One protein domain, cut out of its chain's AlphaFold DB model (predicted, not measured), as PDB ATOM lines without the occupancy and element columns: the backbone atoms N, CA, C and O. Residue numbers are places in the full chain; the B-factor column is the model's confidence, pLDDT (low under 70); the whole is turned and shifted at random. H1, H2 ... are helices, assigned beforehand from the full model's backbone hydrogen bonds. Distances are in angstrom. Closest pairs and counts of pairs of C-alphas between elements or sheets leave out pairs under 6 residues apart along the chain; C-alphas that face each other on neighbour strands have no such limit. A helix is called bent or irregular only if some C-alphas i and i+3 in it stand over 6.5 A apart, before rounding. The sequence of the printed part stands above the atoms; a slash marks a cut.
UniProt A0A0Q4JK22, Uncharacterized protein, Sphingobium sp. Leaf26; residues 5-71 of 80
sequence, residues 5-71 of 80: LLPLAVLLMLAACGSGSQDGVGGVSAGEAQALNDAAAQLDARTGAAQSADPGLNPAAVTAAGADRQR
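This is residues 5 to 71 of the 80 residues of an uncharacterized protein of Sphingobium sp. Leaf26 (UniProt A0A0Q4JK22). Three separate helices are strung out one after another along an extended chain, joined by long links, with no core where they meet. H1 sticks out at one end, the longest helix H2 follows beyond a long loop, and the chain then turns at residues 48 to 58 into the short helix H3 at the other end. The printed part has 67 residues with three named helices, in the order H1, H2, H3, and no named strand; its class is all helix. The whole is extended, with a radius of gyration of the C-alphas of 21.6 A, and its C-alphas span 65 by 27 by 22 A, the outline of a rod.

From the first printed residue, H1, residues 5 to 15, stands free, as do residues 16 to 21 after it. H2, residues 30 to 47, is apart from H1. H3, residues 59 to 69, is apart from both H1 and H2. Within H2, residues 34 to 40 and 42 to 47 stand free; within H3, residues 59 to 61 do. In H1, H2 and H3 every O i to N i+4 pair is within hydrogen-bond range.

H1 begins with C-alpha 5 at (184.481, 165.903, 143.202) and measures 15.8 A from first to last C-alpha. H2 has 18 residues and runs 25.6 A from C-alpha 30 at (170.411, 160.261, 179.732) to C-alpha 47. H3 measures 15.7 A and ends with C-alpha 69 at (145.891, 155.406, 181.445). No helix is bent or irregular.

The two C-alphas farthest apart are those of Leu 5 and Pro 55, at 65.6 A. The printed part has no cut. The link from H1 to H2, 14 residues, and the link from H2 to H3, 11 residues, are both long. The mean pLDDT of the printed part is 75.3, and it is under 70 at residue 5, residues 15 to 24 and residues 47 to 56.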
ATOM      1  N   LEU A   5     184.227 165.100 141.997       67.00
ATOM      2  CA  LEU A   5     184.481 165.903 143.202       67.00
ATOM      3  C   LEU A   5     183.202 166.495 143.812       67.00
ATOM      4  O   LEU A   5     183.110 166.646 145.027       67.00
ATOM      5  N   LEU A   6     182.197 166.780 142.980       74.19
ATOM      6  CA  LEU A   6     180.925 167.351 143.420       74.19
ATOM      7  C   LEU A   6     180.142 166.447 144.401       74.19
ATOM      8  O   LEU A   6     179.741 166.952 145.448       74.19
ATOM      9  N   PRO A   7     179.934 165.136 144.145       77.81
ATOM     10  CA  PRO A   7     179.195 164.290 145.085       77.81
ATOM     11  C   PRO A   7     179.939 164.099 146.415       77.81
ATOM     12  O   PRO A   7     179.302 164.028 147.461       77.81
ATOM     13  N   LEU A   8     181.276 164.080 146.396       80.06
ATOM     14  CA  LEU A   8     182.091 163.939 147.605       80.06
ATOM     15  C   LEU A   8     181.928 165.145 148.544       80.06
ATOM     16  O   LEU A   8     181.780 164.973 149.751       80.06
ATOM     17  N   ALA A   9     181.897 166.360 147.990       80.25
ATOM     18  CA  ALA A   9     181.689 167.583 148.765       80.25
ATOM     19  C   ALA A   9     180.293 167.639 149.416       80.25
ATOM     20  O   ALA A   9     180.155 168.073 150.558       80.25
ATOM     21  N   VAL A  10     179.262 167.151 148.715       80.88
ATOM     22  CA  VAL A  10     177.890 167.080 149.245       80.88
ATOM     23  C   VAL A  10     177.786 166.061 150.385       80.88
ATOM     24  O   VAL A  10     177.175 166.353 151.409       80.88
ATOM     25  N   LEU A  11     178.430 164.897 150.255       79.12
ATOM     26  CA  LEU A  11     178.451 163.874 151.309       79.12
ATOM     27  C   LEU A  11     179.146 164.364 152.589       79.12
ATOM     28  O   LEU A  11     178.677 164.076 153.687       79.12
ATOM     29  N   LEU A  12     180.217 165.152 152.457       78.12
ATOM     30  CA  LEU A  12     180.917 165.756 153.597       78.12
ATOM     31  C   LEU A  12     180.056 166.802 154.327       78.12
ATOM     32  O   LEU A  12     180.085 166.863 155.555       78.12
ATOM     33  N   MET A  13     179.241 167.576 153.600       75.88
ATOM     34  CA  MET A  13     178.284 168.519 154.204       75.88
ATOM     35  C   MET A  13     177.130 167.809 154.926       75.88
ATOM     36  O   MET A  13     176.704 168.260 155.987       75.88
ATOM     37  N   LEU A  14     176.649 166.677 154.401       71.00
ATOM     38  CA  LEU A  14     175.627 165.866 155.076       71.00
ATOM     39  C   LEU A  14     176.172 165.180 156.338       71.00
ATOM     40  O   LEU A  14     175.469 165.113 157.344       71.00
ATOM     41  N   ALA A  15     177.428 164.722 156.320       67.19
ATOM     42  CA  ALA A  15     178.075 164.120 157.488       67.19
ATOM     43  C   ALA A  15     178.228 165.111 158.660       67.19
ATOM     44  O   ALA A  15     178.158 164.710 159.824       67.19
ATOM     45  N   ALA A  16     178.364 166.409 158.371       64.81
ATOM     46  CA  ALA A  16     178.396 167.462 159.387       64.81
ATOM     47  C   ALA A  16     177.022 167.741 160.029       64.81
ATOM     48  O   ALA A  16     176.961 168.304 161.118       64.81
ATOM     49  N   CYS A  17     175.921 167.337 159.389       67.88
ATOM     50  CA  CYS A  17     174.561 167.585 159.876       67.88
ATOM     51  C   CYS A  17     173.984 166.417 160.706       67.88
ATOM     52  O   CYS A  17     172.859 166.512 161.187       67.88
ATOM     53  N   GLY A  18     174.726 165.314 160.885       60.94
ATOM     54  CA  GLY A  18     174.162 164.095 161.482       60.94
ATOM     55  C   GLY A  18     175.114 163.181 162.254       60.94
ATOM     56  O   GLY A  18     174.713 162.072 162.584       60.94
ATOM     57  N   SER A  19     176.352 163.593 162.546       60.03
ATOM     58  CA  SER A  19     177.355 162.733 163.214       60.03
ATOM     59  C   SER A  19     177.614 163.060 164.688       60.03
ATOM     60  O   SER A  19     178.631 162.658 165.252       60.03
ATOM     61  N   GLY A  20     176.692 163.758 165.351       60.91
ATOM     62  CA  GLY A  20     176.762 163.915 166.798       60.91
ATOM     63  C   GLY A  20     176.456 162.589 167.488       60.91
ATOM     64  O   GLY A  20     175.293 162.195 167.529       60.91
ATOM     65  N   SER A  21     177.471 161.930 168.061       59.78
ATOM     66  CA  SER A  21     177.302 160.954 169.148       59.78
ATOM     67  C   SER A  21     176.695 161.672 170.354       59.78
ATOM     68  O   SER A  21     177.385 162.013 171.308       59.78
ATOM     69  N   GLN A  22     175.419 162.025 170.267       60.59
ATOM     70  CA  GLN A  22     174.646 162.470 171.411       60.59
ATOM     71  C   GLN A  22     174.103 161.210 172.062       60.59
ATOM     72  O   GLN A  22     173.366 160.450 171.436       60.59
ATOM     73  N   ASP A  23     174.542 160.968 173.295       64.38
ATOM     74  CA  ASP A  23     174.171 159.815 174.111       64.38
ATOM     75  C   ASP A  23     172.686 159.878 174.514       64.38
ATOM     76  O   ASP A  23     172.355 160.066 175.680       64.38
ATOM     77  N   GLY A  24     171.769 159.730 173.554       63.34
ATOM     78  CA  GLY A  24     170.337 159.577 173.798       63.34
ATOM     79  C   GLY A  24     169.435 159.907 172.604       63.34
ATOM     80  O   GLY A  24     169.845 160.477 171.591       63.34
ATOM     81  N   VAL A  25     168.170 159.487 172.700       70.44
ATOM     82  CA  VAL A  25     167.164 159.692 171.647       70.44
ATOM     83  C   VAL A  25     166.796 161.175 171.541       70.44
ATOM     84  O   VAL A  25     166.477 161.817 172.535       70.44
ATOM     85  N   GLY A  26     166.834 161.735 170.329       72.38
ATOM     86  CA  GLY A  26     166.439 163.130 170.088       72.38
ATOM     87  C   GLY A  26     167.461 164.194 170.511       72.38
ATOM     88  O   GLY A  26     167.089 165.359 170.609       72.38
ATOM     89  N   GLY A  27     168.725 163.821 170.741       74.25
ATOM     90  CA  GLY A  27     169.792 164.770 171.086       74.25
ATOM     91  C   GLY A  27     169.839 165.171 172.563       74.25
ATOM     92  O   GLY A  27     170.516 166.130 172.917       74.25
ATOM     93  N   VAL A  28     169.122 164.442 173.422       76.31
ATOM     94  CA  VAL A  28     169.099 164.649 174.875       76.31
ATOM     95  C   VAL A  28     169.874 163.520 175.539       76.31
ATOM     96  O   VAL A  28     169.574 162.353 175.292       76.31
ATOM     97  N   SER A  29     170.844 163.852 176.389       82.56
ATOM     98  CA  SER A  29     171.593 162.853 177.148       82.56
ATOM     99  C   SER A  29     170.737 162.174 178.223       82.56
ATOM    100  O   SER A  29     169.755 162.738 178.709       82.56
ATOM    101  N   ALA A  30     171.123 160.971 178.660       82.12
ATOM    102  CA  ALA A  30     170.411 160.261 179.732       82.12
ATOM    103  C   ALA A  30     170.262 161.100 181.023       82.12
ATOM    104  O   ALA A  30     169.210 161.077 181.662       82.12
ATOM    105  N   GLY A  31     171.293 161.874 181.386       83.06
ATOM    106  CA  GLY A  31     171.258 162.759 182.555       83.06
ATOM    107  C   GLY A  31     170.328 163.961 182.371       83.06
ATOM    108  O   GLY A  31     169.615 164.335 183.300       83.06
ATOM    109  N   GLU A  32     170.281 164.534 181.168       83.62
ATOM    110  CA  GLU A  32     169.342 165.612 180.841       83.62
ATOM    111  C   GLU A  32     167.897 165.108 180.864       83.62
ATOM    112  O   GLU A  32     167.038 165.742 181.474       83.62
ATOM    113  N   ALA A  33     167.627 163.932 180.294       87.38
ATOM    114  CA  ALA A  33     166.303 163.316 180.342       87.38
ATOM    115  C   ALA A  33     165.832 163.074 181.790       87.38
ATOM    116  O   ALA A  33     164.679 163.359 182.121       87.38
ATOM    117  N   GLN A  34     166.732 162.615 182.667       85.56
ATOM    118  CA  GLN A  34     166.449 162.446 184.095       85.56
ATOM    119  C   GLN A  34     166.100 163.784 184.767       85.56
ATOM    120  O   GLN A  34     165.092 163.876 185.465       85.56
ATOM    121  N   ALA A  35     166.876 164.839 184.507       89.81
ATOM    122  CA  ALA A  35     166.619 166.165 185.067       89.81
ATOM    123  C   ALA A  35     165.261 166.743 184.620       89.81
ATOM    124  O   ALA A  35     164.557 167.361 185.423       89.81
ATOM    125  N   LEU A  36     164.857 166.513 183.362       87.56
ATOM    126  CA  LEU A  36     163.528 166.894 182.873       87.56
ATOM    127  C   LEU A  36     162.413 166.136 183.605       87.56
ATOM    128  O   LEU A  36     161.403 166.738 183.971       87.56
ATOM    129  N   ASN A  37     162.592 164.835 183.837       88.44
ATOM    130  CA  ASN A  37     161.631 164.027 184.581       88.44
ATOM    131  C   ASN A  37     161.489 164.503 186.037       88.44
ATOM    132  O   ASN A  37     160.373 164.626 186.537       88.44
ATOM    133  N   ASP A  38     162.595 164.846 186.697       91.25
ATOM    134  CA  ASP A  38     162.577 165.370 188.066       91.25
ATOM    135  C   ASP A  38     161.883 166.737 188.145       91.25
ATOM    136  O   ASP A  38     161.105 166.999 189.067       91.25
ATOM    137  N   ALA A  39     162.109 167.608 187.155       87.94
ATOM    138  CA  ALA A  39     161.403 168.882 187.046       87.94
ATOM    139  C   ALA A  39     159.893 168.679 186.830       87.94
ATOM    140  O   ALA A  39     159.080 169.344 187.478       87.94
ATOM    141  N   ALA A  40     159.509 167.731 185.969       86.62
ATOM    142  CA  ALA A  40     158.113 167.366 185.752       86.62
ATOM    143  C   ALA A  40     157.468 166.798 187.026       86.62
ATOM    144  O   ALA A  40     156.354 167.191 187.361       86.62
ATOM    145  N   ALA A  41     158.176 165.959 187.786       87.44
ATOM    146  CA  ALA A  41     157.697 165.428 189.061       87.44
ATOM    147  C   ALA A  41     157.496 166.530 190.114       87.44
ATOM    148  O   ALA A  41     156.516 166.509 190.857       87.44
ATOM    149  N   GLN A  42     158.379 167.532 190.169       88.38
ATOM    150  CA  GLN A  42     158.195 168.688 191.052       88.38
ATOM    151  C   GLN A  42     156.999 169.550 190.642       88.38
ATOM    152  O   GLN A  42     156.296 170.073 191.509       88.38
ATOM    153  N   LEU A  43     156.765 169.715 189.338       82.81
ATOM    154  CA  LEU A  43     155.578 170.395 188.834       82.81
ATOM    155  C   LEU A  43     154.318 169.602 189.185       82.81
ATOM    156  O   LEU A  43     153.387 170.176 189.737       82.81
ATOM    157  N   ASP A  44     154.302 168.293 188.955       80.38
ATOM    158  CA  ASP A  44     153.183 167.421 189.315       80.38
ATOM    159  C   ASP A  44     152.910 167.443 190.825       80.38
ATOM    160  O   ASP A  44     151.766 167.554 191.244       80.38
ATOM    161  N   ALA A  45     153.948 167.479 191.664       81.31
ATOM    162  CA  ALA A  45     153.795 167.614 193.111       81.31
ATOM    163  C   ALA A  45     153.189 168.966 193.531       81.31
ATOM    164  O   ALA A  45     152.393 169.023 194.468       81.31
ATOM    165  N   ARG A  46     153.551 170.065 192.852       77.00
ATOM    166  CA  ARG A  46     153.020 171.416 193.132       77.00
ATOM    167  C   ARG A  46     151.604 171.613 192.607       77.00
ATOM    168  O   ARG A  46     150.811 172.306 193.235       77.00
ATOM    169  N   THR A  47     151.315 171.041 191.448       65.88
ATOM    170  CA  THR A  47     150.028 171.191 190.758       65.88
ATOM    171  C   THR A  47     149.041 170.099 191.187       65.88
ATOM    172  O   THR A  47     147.842 170.209 190.943       65.88
ATOM    173  N   GLY A  48     149.544 169.053 191.855       56.59
ATOM    174  CA  GLY A  48     148.918 167.739 191.918       56.59
ATOM    175  C   GLY A  48     148.773 167.162 190.504       56.59
ATOM    176  O   GLY A  48     148.378 167.869 189.579       56.59
ATOM    177  N   ALA A  49     148.879 165.850 190.328       56.41
ATOM    178  CA  ALA A  49     148.289 165.142 189.179       56.41
ATOM    179  C   ALA A  49     146.742 165.338 189.049       56.41
ATOM    180  O   ALA A  49     146.026 164.552 188.421       56.41
ATOM    181  N   ALA A  50     146.177 166.357 189.700       53.44
ATOM    182  CA  ALA A  50     144.870 166.403 190.329       53.44
ATOM    183  C   ALA A  50     144.057 167.660 189.983       53.44
ATOM    184  O   ALA A  50     142.981 167.846 190.538       53.44
ATOM    185  N   GLN A  51     144.438 168.406 188.943       54.06
ATOM    186  CA  GLN A  51     143.419 169.011 188.075       54.06
ATOM    187  C   GLN A  51     142.802 167.957 187.127       54.06
ATOM    188  O   GLN A  51     142.248 168.271 186.084       54.06
ATOM    189  N   SER A  52     142.854 166.669 187.497       54.28
ATOM    190  CA  SER A  52     142.107 165.574 186.858       54.28
ATOM    191  C   SER A  52     140.579 165.767 186.911       54.28
ATOM    192  O   SER A  52     139.842 164.986 186.317       54.28
ATOM    193  N   ALA A  53     140.101 166.810 187.589       56.72
ATOM    194  CA  ALA A  53     138.721 167.265 187.573       56.72
ATOM    195  C   ALA A  53     138.663 168.795 187.449       56.72
ATOM    196  O   ALA A  53     137.974 169.449 188.230       56.72
ATOM    197  N   ASP A  54     139.419 169.384 186.511       60.31
ATOM    198  CA  ASP A  54     139.144 170.766 186.117       60.31
ATOM    199  C   ASP A  54     137.651 170.865 185.748       60.31
ATOM    200  O   ASP A  54     137.201 170.145 184.849       60.31
ATOM    201  N   PRO A  55     136.851 171.684 186.453       60.75
ATOM    202  CA  PRO A  55     135.401 171.703 186.278       60.75
ATOM    203  C   PRO A  55     134.968 172.203 184.887       60.75
ATOM    204  O   PRO A  55     133.779 172.154 184.575       60.75
ATOM    205  N   GLY A  56     135.906 172.662 184.045       69.94
ATOM    206  CA  GLY A  56     135.681 173.028 182.649       69.94
ATOM    207  C   GLY A  56     135.942 171.913 181.627       69.94
ATOM    208  O   GLY A  56     135.639 172.099 180.446       69.94
ATOM    209  N   LEU A  57     136.481 170.755 182.026       74.50
ATOM    210  CA  LEU A  57     136.722 169.645 181.100       74.50
ATOM    211  C   LEU A  57     135.419 168.911 180.772       74.50
ATOM    212  O   LEU A  57     134.697 168.440 181.649       74.50
ATOM    213  N   ASN A  58     135.134 168.761 179.476       83.69
ATOM    214  CA  ASN A  58     133.999 167.965 179.020       83.69
ATOM    215  C   ASN A  58     134.161 166.506 179.500       83.69
ATOM    216  O   ASN A  58     135.256 165.948 179.361       83.69
ATOM    217  N   PRO A  59     133.090 165.856 179.990       79.75
ATOM    218  CA  PRO A  59     133.128 164.471 180.456       79.75
ATOM    219  C   PRO A  59     133.784 163.499 179.466       79.75
ATOM    220  O   PRO A  59     134.525 162.623 179.893       79.75
ATOM    221  N   ALA A  60     133.617 163.681 178.153       84.81
ATOM    222  CA  ALA A  60     134.264 162.854 177.134       84.81
ATOM    223  C   ALA A  60     135.802 162.906 177.189       84.81
ATOM    224  O   ALA A  60     136.459 161.883 176.993       84.81
ATOM    225  N   ALA A  61     136.383 164.074 177.483       82.25
ATOM    226  CA  ALA A  61     137.830 164.235 177.612       82.25
ATOM    227  C   ALA A  61     138.364 163.497 178.849       82.25
ATOM    228  O   ALA A  61     139.407 162.847 178.782       82.25
ATOM    229  N   VAL A  62     137.610 163.529 179.950       83.25
ATOM    230  CA  VAL A  62     137.947 162.807 181.184       83.25
ATOM    231  C   VAL A  62     137.899 161.294 180.954       83.25
ATOM    232  O   VAL A  62     138.828 160.582 181.339       83.25
ATOM    233  N   THR A  63     136.872 160.791 180.261       84.62
ATOM    234  CA  THR A  63     136.758 159.360 179.935       84.62
ATOM    235  C   THR A  63     137.882 158.894 179.010       84.62
ATOM    236  O   THR A  63     138.442 157.819 179.220       84.62
ATOM    237  N   ALA A  64     138.254 159.706 178.015       83.81
ATOM    238  CA  ALA A  64     139.359 159.397 177.108       83.81
ATOM    239  C   ALA A  64     140.709 159.341 177.843       83.81
ATOM    240  O   ALA A  64     141.463 158.388 177.657       83.81
ATOM    241  N   ALA A  65     140.985 160.305 178.730       82.50
ATOM    242  CA  ALA A  65     142.195 160.306 179.553       82.50
ATOM    243  C   ALA A  65     142.252 159.093 180.502       82.50
ATOM    244  O   ALA A  65     143.312 158.503 180.703       82.50
ATOM    245  N   GLY A  66     141.109 158.684 181.064       84.31
ATOM    246  CA  GLY A  66     141.003 157.460 181.863       84.31
ATOM    247  C   GLY A  66     141.304 156.194 181.055       84.31
ATOM    248  O   GLY A  66     142.070 155.345 181.511       84.31
ATOM    249  N   ALA A  67     140.755 156.088 179.844       85.38
ATOM    250  CA  ALA A  67     140.988 154.950 178.957       85.38
ATOM    251  C   ALA A  67     142.454 154.848 178.501       85.38
ATOM    252  O   ALA A  67     142.988 153.743 178.399       85.38
ATOM    253  N   ASP A  68     143.121 155.979 178.262       82.25
ATOM    254  CA  ASP A  68     144.533 155.993 177.872       82.25
ATOM    255  C   ASP A  68     145.449 155.521 179.011       82.25
ATOM    256  O   ASP A  68     146.320 154.684 178.791       82.25
ATOM    257  N   ARG A  69     145.171 155.921 180.261       80.06
ATOM    258  CA  ARG A  69     145.891 155.406 181.445       80.06
ATOM    259  C   ARG A  69     145.735 153.896 181.641       80.06
ATOM    260  O   ARG A  69     146.603 153.265 182.237       80.06
ATOM    261  N   GLN A  70     144.628 153.319 181.174       84.69
ATOM    262  CA  GLN A  70     144.379 151.878 181.229       84.69
ATOM    263  C   GLN A  70     145.034 151.110 180.073       84.69
ATOM    264  O   GLN A  70     145.037 149.875 180.091       84.69
ATOM    265  N   ARG A  71     145.605 151.790 179.068       78.81
ATOM    266  CA  ARG A  71     146.361 151.101 178.022       78.81
ATOM    267  C   ARG A  71     147.669 150.569 178.588       78.81
ATOM    268  O   ARG A  71     148.525 151.314 179.052       78.81
TER     269      ARG A  71